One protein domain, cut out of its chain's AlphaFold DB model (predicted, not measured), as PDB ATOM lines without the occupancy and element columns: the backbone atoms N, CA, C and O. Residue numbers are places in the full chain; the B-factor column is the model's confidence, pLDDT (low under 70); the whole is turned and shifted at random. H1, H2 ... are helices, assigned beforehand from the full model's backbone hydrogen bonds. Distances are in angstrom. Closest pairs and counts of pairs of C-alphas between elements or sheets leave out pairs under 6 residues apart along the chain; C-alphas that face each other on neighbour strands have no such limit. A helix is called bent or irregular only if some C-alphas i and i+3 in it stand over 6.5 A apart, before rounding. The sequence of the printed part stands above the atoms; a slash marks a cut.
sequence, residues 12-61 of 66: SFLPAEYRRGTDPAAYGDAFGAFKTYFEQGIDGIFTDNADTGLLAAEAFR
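AT A GLANCE: This is residues 12 to 61 of the 66 residues of an uncharacterized protein of Streptomyces sp. NRRL S-444 (UniProt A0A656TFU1). Two short helices, H2 and H1, pack on each other at a steep angle at one end of the domain, and a looped stretch, residues 12 to 29, makes the other end. Both helices run the same way, and the link of residues 40 to 49 folds back from the end of H1 to the start of H2. The printed part has 50 residues, with two named helices in the order H1, H2 and no named strand; the class is all helix, though under half of the residues, 21 of 50, are in named elements. The whole is compact, with a radius of gyration of the C-alphas of 11.0 A, and its outline is elongated, spanning 31 by 20 by 16 A.

HOW THE PARTS SIT: H2, residues 50 to 60, touches H1, residues 30 to 39, with 11 pairs of C-alphas within 8 A. Their closest C-alphas are those of Ala 56 and Phe 31, 5.7 A apart. Their centres are 9.7 A apart. Their lines stand at a steep tilt of 53 degrees, and they run the same way. In both H1 and H2 every O i to N i+4 pair is within hydrogen-bond range.

IN THESE COORDINATES: H2, the longest helix by residues, runs from Ala 50, C-alpha at (124.947, 152.229, 160.775), to Phe 60, C-alpha at (115.868, 141.544, 166.569), 15.2 A from first to last C-alpha. H1 runs from Ala 30, C-alpha at (114.194, 149.707, 156.662), to Glu 39, 14.2 A from first to last C-alpha. Neither helix is bent.

THE WHOLE: The two C-alphas farthest apart are those of Thr 22 and Asp 43, 32.1 A. The C-alphas of residues 12 to 29, a stretch with no named element, lie 7 to 18 A from the mean of the C-alphas. The link from H1 to H2, 10 residues, is short. The printed part has no cut. Its mean pLDDT is 96.9, and no printed residue is under 70.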
ATOM      1  N   SER A  12     114.536 153.259 146.886       98.31
ATOM      2  CA  SER A  12     115.185 152.689 145.696       98.31
ATOM      3  C   SER A  12     115.986 151.416 145.975       98.31
ATOM      4  O   SER A  12     116.109 150.572 145.088       98.31
ATOM      5  N   PHE A  13     116.516 151.270 147.190       97.88
ATOM      6  CA  PHE A  13     117.329 150.125 147.606       97.88
ATOM      7  C   PHE A  13     116.528 149.064 148.364       97.88
ATOM      8  O   PHE A  13     117.030 147.964 148.591       97.88
ATOM      9  N   LEU A  14     115.286 149.371 148.739       98.06
ATOM     10  CA  LEU A  14     114.423 148.447 149.457       98.06
ATOM     11  C   LEU A  14     113.607 147.563 148.497       98.06
ATOM     12  O   LEU A  14     113.208 148.025 147.413       98.06
ATOM     13  N   PRO A  15     113.299 146.313 148.899       97.88
ATOM     14  CA  PRO A  15     112.232 145.529 148.285       97.88
ATOM     15  C   PRO A  15     110.912 146.310 148.282       97.88
ATOM     16  O   PRO A  15     110.673 147.150 149.153       97.88
ATOM     17  N   ALA A  16     110.073 146.073 147.272       98.12
ATOM     18  CA  ALA A  16     108.908 146.909 146.987       98.12
ATOM     19  C   ALA A  16     107.919 146.987 148.162       98.12
ATOM     20  O   ALA A  16     107.356 148.047 148.422       98.12
ATOM     21  N   GLU A  17     107.759 145.888 148.893       98.31
ATOM     22  CA  GLU A  17     106.903 145.748 150.068       98.31
ATOM     23  C   GLU A  17     107.342 146.601 151.268       98.31
ATOM     24  O   GLU A  17     106.515 146.921 152.119       98.31
ATOM     25  N   TYR A  18     108.611 147.019 151.320       98.62
ATOM     26  CA  TYR A  18     109.138 147.904 152.362       98.62
ATOM     27  C   TYR A  18     109.255 149.355 151.896       98.62
ATOM     28  O   TYR A  18     109.741 150.200 152.642       98.62
ATOM     29  N   ARG A  19     108.826 149.696 150.678       98.56
ATOM     30  CA  ARG A  19     108.857 151.090 150.222       98.56
ATOM     31  C   ARG A  19     107.704 151.880 150.831       98.56
ATOM     32  O   ARG A  19     106.585 151.384 150.939       98.56
ATOM     33  N   ARG A  20     107.959 153.134 151.209       98.25
ATOM     34  CA  ARG A  20     106.944 154.055 151.742       98.25
ATOM     35  C   ARG A  20     106.853 155.308 150.881       98.25
ATOM     36  O   ARG A  20     107.840 156.010 150.691       98.25
ATOM     37  N   GLY A  21     105.647 155.616 150.410       97.38
ATOM     38  CA  GLY A  21     105.420 156.744 149.507       97.38
ATOM     39  C   GLY A  21     106.024 156.514 148.118       97.38
ATOM     40  O   GLY A  21     106.264 155.379 147.713       97.38
ATOM     41  N   THR A  22     106.228 157.599 147.372       97.12
ATOM     42  CA  THR A  22     106.650 157.558 145.960       97.12
ATOM     43  C   THR A  22     108.018 158.184 145.700       97.12
ATOM     44  O   THR A  22     108.545 158.022 144.603       97.12
ATOM     45  N   ASP A  23     108.598 158.886 146.677       98.31
ATOM     46  CA  ASP A  23     109.925 159.481 146.535       98.31
ATOM     47  C   ASP A  23     111.000 158.378 146.613       98.31
ATOM     48  O   ASP A  23     111.126 157.718 147.651       98.31
ATOM     49  N   PRO A  24     111.784 158.150 145.543       97.94
ATOM     50  CA  PRO A  24     112.809 157.109 145.504       97.94
ATOM     51  C   PRO A  24     113.948 157.305 146.518       97.94
ATOM     52  O   PRO A  24     114.609 156.318 146.857       97.94
ATOM     53  N   ALA A  25     114.187 158.535 146.979       98.12
ATOM     54  CA  ALA A  25     115.240 158.883 147.932       98.12
ATOM     55  C   ALA A  25     114.734 158.984 149.381       98.12
ATOM     56  O   ALA A  25     115.537 159.035 150.312       98.12
ATOM     57  N   ALA A  26     113.417 158.995 149.597       98.31
ATOM     58  CA  ALA A  26     112.853 158.967 150.939       98.31
ATOM     59  C   ALA A  26     113.067 157.602 151.611       98.31
ATOM     60  O   ALA A  26     113.201 156.569 150.948       98.31
ATOM     61  N   TYR A  27     113.071 157.598 152.945       98.44
ATOM     62  CA  TYR A  27     113.206 156.370 153.724       98.44
ATOM     63  C   TYR A  27     111.933 155.526 153.668       98.44
ATOM     64  O   TYR A  27     110.826 156.019 153.903       98.44
ATOM     65  N   GLY A  28     112.116 154.234 153.401       98.56
ATOM     66  CA  GLY A  28     111.068 153.231 153.533       98.56
ATOM     67  C   GLY A  28     111.044 152.584 154.919       98.56
ATOM     68  O   GLY A  28     111.502 153.139 155.918       98.56
ATOM     69  N   ASP A  29     110.495 151.378 154.982       98.56
ATOM     70  CA  ASP A  29     110.505 150.507 156.150       98.56
ATOM     71  C   ASP A  29     111.796 149.683 156.233       98.56
ATOM     72  O   ASP A  29     111.810 148.461 156.054       98.56
ATOM     73  N   ALA A  30     112.904 150.367 156.507       98.06
ATOM     74  CA  ALA A  30     114.194 149.707 156.662       98.06
ATOM     75  C   ALA A  30     114.154 148.637 157.770       98.06
ATOM     76  O   ALA A  30     114.660 147.537 157.572       98.06
ATOM     77  N   PHE A  31     113.501 148.906 158.908       98.06
ATOM     78  CA  PHE A  31     113.408 147.955 160.024       98.06
ATOM     79  C   PHE A  31     112.696 146.655 159.632       98.06
ATOM     80  O   PHE A  31     113.158 145.576 160.009       98.06
ATOM     81  N   GLY A  32     111.617 146.740 158.848       98.12
ATOM     82  CA  GLY A  32     110.952 145.570 158.278       98.12
ATOM     83  C   GLY A  32     111.889 144.739 157.398       98.12
ATOM     84  O   GLY A  32     111.983 143.525 157.583       98.12
ATOM     85  N   ALA A  33     112.642 145.395 156.510       98.12
ATOM     86  CA  ALA A  33     113.613 144.726 155.645       98.12
ATOM     87  C   ALA A  33     114.747 144.066 156.452       98.12
ATOM     88  O   ALA A  33     115.027 142.880 156.270       98.12
ATOM     89  N   PHE A  34     115.356 144.792 157.398       97.94
ATOM     90  CA  PHE A  34     116.405 144.262 158.276       97.94
ATOM     91  C   PHE A  34     115.923 143.046 159.073       97.94
ATOM     92  O   PHE A  34     116.638 142.047 159.129       97.94
ATOM     93  N   LYS A  35     114.708 143.086 159.639       97.19
ATOM     94  CA  LYS A  35     114.117 141.937 160.341       97.19
ATOM     95  C   LYS A  35     114.078 140.701 159.440       97.19
ATOM     96  O   LYS A  35     114.563 139.648 159.843       97.19
ATOM     97  N   THR A  36     113.569 140.836 158.218       97.44
ATOM     98  CA  THR A  36     113.486 139.722 157.263       97.44
ATOM     99  C   THR A  36     114.858 139.209 156.835       97.44
ATOM    100  O   THR A  36     115.037 137.998 156.706       97.44
ATOM    101  N   TYR A  37     115.849 140.091 156.673       96.44
ATOM    102  CA  TYR A  37     117.228 139.682 156.398       96.44
ATOM    103  C   TYR A  37     117.836 138.898 157.566       96.44
ATOM    104  O   TYR A  37     118.447 137.852 157.351       96.44
ATOM    105  N   PHE A  38     117.644 139.359 158.804       96.25
ATOM    106  CA  PHE A  38     118.141 138.666 159.992       96.25
ATOM    107  C   PHE A  38     117.458 137.312 160.226       96.25
ATOM    108  O   PHE A  38     118.122 136.368 160.654       96.25
ATOM    109  N   GLU A  39     116.175 137.175 159.881       96.50
ATOM    110  CA  GLU A  39     115.445 135.899 159.916       96.50
ATOM    111  C   GLU A  39     116.038 134.835 158.975       96.50
ATOM    112  O   GLU A  39     115.856 133.646 159.225       96.50
ATOM    113  N   GLN A  40     116.811 135.226 157.951       96.12
ATOM    114  CA  GLN A  40     117.542 134.277 157.094       96.12
ATOM    115  C   GLN A  40     118.783 133.671 157.774       96.12
ATOM    116  O   GLN A  40     119.460 132.832 157.182       96.12
ATOM    117  N   GLY A  41     119.118 134.100 158.996       94.44
ATOM    118  CA  GLY A  41     120.269 133.587 159.739       94.44
ATOM    119  C   GLY A  41     121.617 134.153 159.285       94.44
ATOM    120  O   GLY A  41     122.638 133.492 159.466       94.44
ATOM    121  N   ILE A  42     121.646 135.358 158.698       95.00
ATOM    122  CA  ILE A  42     122.905 136.032 158.343       95.00
ATOM    123  C   ILE A  42     123.738 136.356 159.594       95.00
ATOM    124  O   ILE A  42     123.207 136.695 160.655       95.00
ATOM    125  N   ASP A  43     125.064 136.280 159.460       92.88
ATOM    126  CA  ASP A  43     125.989 136.498 160.579       92.88
ATOM    127  C   ASP A  43     126.146 137.995 160.913       92.88
ATOM    128  O   ASP A  43     126.384 138.366 162.064       92.88
ATOM    129  N   GLY A  44     125.929 138.860 159.921       91.69
ATOM    130  CA  GLY A  44     125.855 140.311 160.069       91.69
ATOM    131  C   GLY A  44     125.556 140.992 158.733       91.69
ATOM    132  O   GLY A  44     125.267 140.325 157.743       91.69
ATOM    133  N   ILE A  45     125.607 142.321 158.700       95.56
ATOM    134  CA  ILE A  45     125.226 143.116 157.529       95.56
ATOM    135  C   ILE A  45     126.057 144.397 157.457       95.56
ATOM    136  O   ILE A  45     126.319 145.023 158.484       95.56
ATOM    137  N   PHE A  46     126.463 144.789 156.252       97.31
ATOM    138  CA  PHE A  46     127.053 146.100 155.999       97.31
ATOM    139  C   PHE A  46     125.967 147.073 155.542       97.31
ATOM    140  O   PHE A  46     125.189 146.764 154.638       97.31
ATOM    141  N   THR A  47     125.919 148.252 156.156       97.94
ATOM    142  CA  THR A  47     124.940 149.296 155.840       97.94
ATOM    143  C   THR A  47     125.580 150.678 155.856       97.94
ATOM    144  O   THR A  47     126.460 150.936 156.677       97.94
ATOM    145  N   ASP A  48     125.112 151.562 154.972       97.94
ATOM    146  CA  ASP A  48     125.484 152.983 154.990       97.94
ATOM    147  C   ASP A  48     124.782 153.739 156.142       97.94
ATOM    148  O   ASP A  48     125.243 154.797 156.566       97.94
ATOM    149  N   ASN A  49     123.704 153.176 156.707       98.06
ATOM    150  CA  ASN A  49     122.951 153.719 157.841       98.06
ATOM    151  C   ASN A  49     123.239 152.900 159.113       98.06
ATOM    152  O   ASN A  49     122.406 152.121 159.586       98.06
ATOM    153  N   ALA A  50     124.459 153.032 159.646       96.81
ATOM    154  CA  ALA A  50     124.947 152.229 160.775       96.81
ATOM    155  C   ALA A  50     124.074 152.324 162.042       96.81
ATOM    156  O   ALA A  50     123.910 151.331 162.749       96.81
ATOM    157  N   ASP A  51     123.486 153.489 162.306       97.44
ATOM    158  CA  ASP A  51     122.536 153.720 163.397       97.44
ATOM    159  C   ASP A  51     121.269 152.862 163.251       97.44
ATOM    160  O   ASP A  51     120.859 152.176 164.188       97.44
ATOM    161  N   THR A  52     120.694 152.830 162.048       97.69
ATOM    162  CA  THR A  52     119.523 152.012 161.718       97.69
ATOM    163  C   THR A  52     119.854 150.527 161.832       97.69
ATOM    164  O   THR A  52     119.095 149.773 162.440       97.69
ATOM    165  N   GLY A  53     121.009 150.111 161.304       96.81
ATOM    166  CA  GLY A  53     121.479 148.729 161.402       96.81
ATOM    167  C   GLY A  53     121.674 148.264 162.849       96.81
ATOM    168  O   GLY A  53     121.256 147.155 163.190       96.81
ATOM    169  N   LEU A  54     122.256 149.109 163.709       96.31
ATOM    170  CA  LEU A  54     122.427 148.820 165.136       96.31
ATOM    171  C   LEU A  54     121.073 148.629 165.830       96.31
ATOM    172  O   LEU A  54     120.842 147.583 166.435       96.31
ATOM    173  N   LEU A  55     120.167 149.600 165.695       96.56
ATOM    174  CA  LEU A  55     118.853 149.553 166.341       96.56
ATOM    175  C   LEU A  55     118.009 148.372 165.844       96.56
ATOM    176  O   LEU A  55     117.321 147.728 166.634       96.56
ATOM    177  N   ALA A  56     118.076 148.041 164.551       96.31
ATOM    178  CA  ALA A  56     117.386 146.875 164.006       96.31
ATOM    179  C   ALA A  56     117.956 145.559 164.565       96.31
ATOM    180  O   ALA A  56     117.195 144.641 164.877       96.31
ATOM    181  N   ALA A  57     119.279 145.462 164.727       95.31
ATOM    182  CA  ALA A  57     119.921 144.289 165.317       95.31
ATOM    183  C   ALA A  57     119.577 144.124 166.808       95.31
ATOM    184  O   ALA A  57     119.333 143.000 167.253       95.31
ATOM    185  N   GLU A  58     119.523 145.220 167.571       95.25
ATOM    186  CA  GLU A  58     119.077 145.224 168.972       95.25
ATOM    187  C   GLU A  58     117.607 144.813 169.096       95.25
ATOM    188  O   GLU A  58     117.275 143.950 169.908       95.25
ATOM    189  N   ALA A  59     116.740 145.362 168.239       94.44
ATOM    190  CA  ALA A  59     115.325 145.007 168.193       94.44
ATOM    191  C   ALA A  59     115.101 143.528 167.828       94.44
ATOM    192  O   ALA A  59     114.191 142.894 168.361       94.44
ATOM    193  N   PHE A  60     115.933 142.959 166.947       94.19
ATOM    194  CA  PHE A  60     115.868 141.544 166.569       94.19
ATOM    195  C   PHE A  60     116.411 140.603 167.659       94.19
ATOM    196  O   PHE A  60     115.938 139.474 167.791       94.19
ATOM    197  N   ARG A  61     117.396 141.048 168.451       90.06
ATOM    198  CA  ARG A  61     118.044 140.263 169.519       90.06
ATOM    199  C   ARG A  61     117.829 140.913 170.894       90.06
ATOM    200  O   ARG A  61     118.808 141.357 171.509       90.06
TER     201      ARG A  61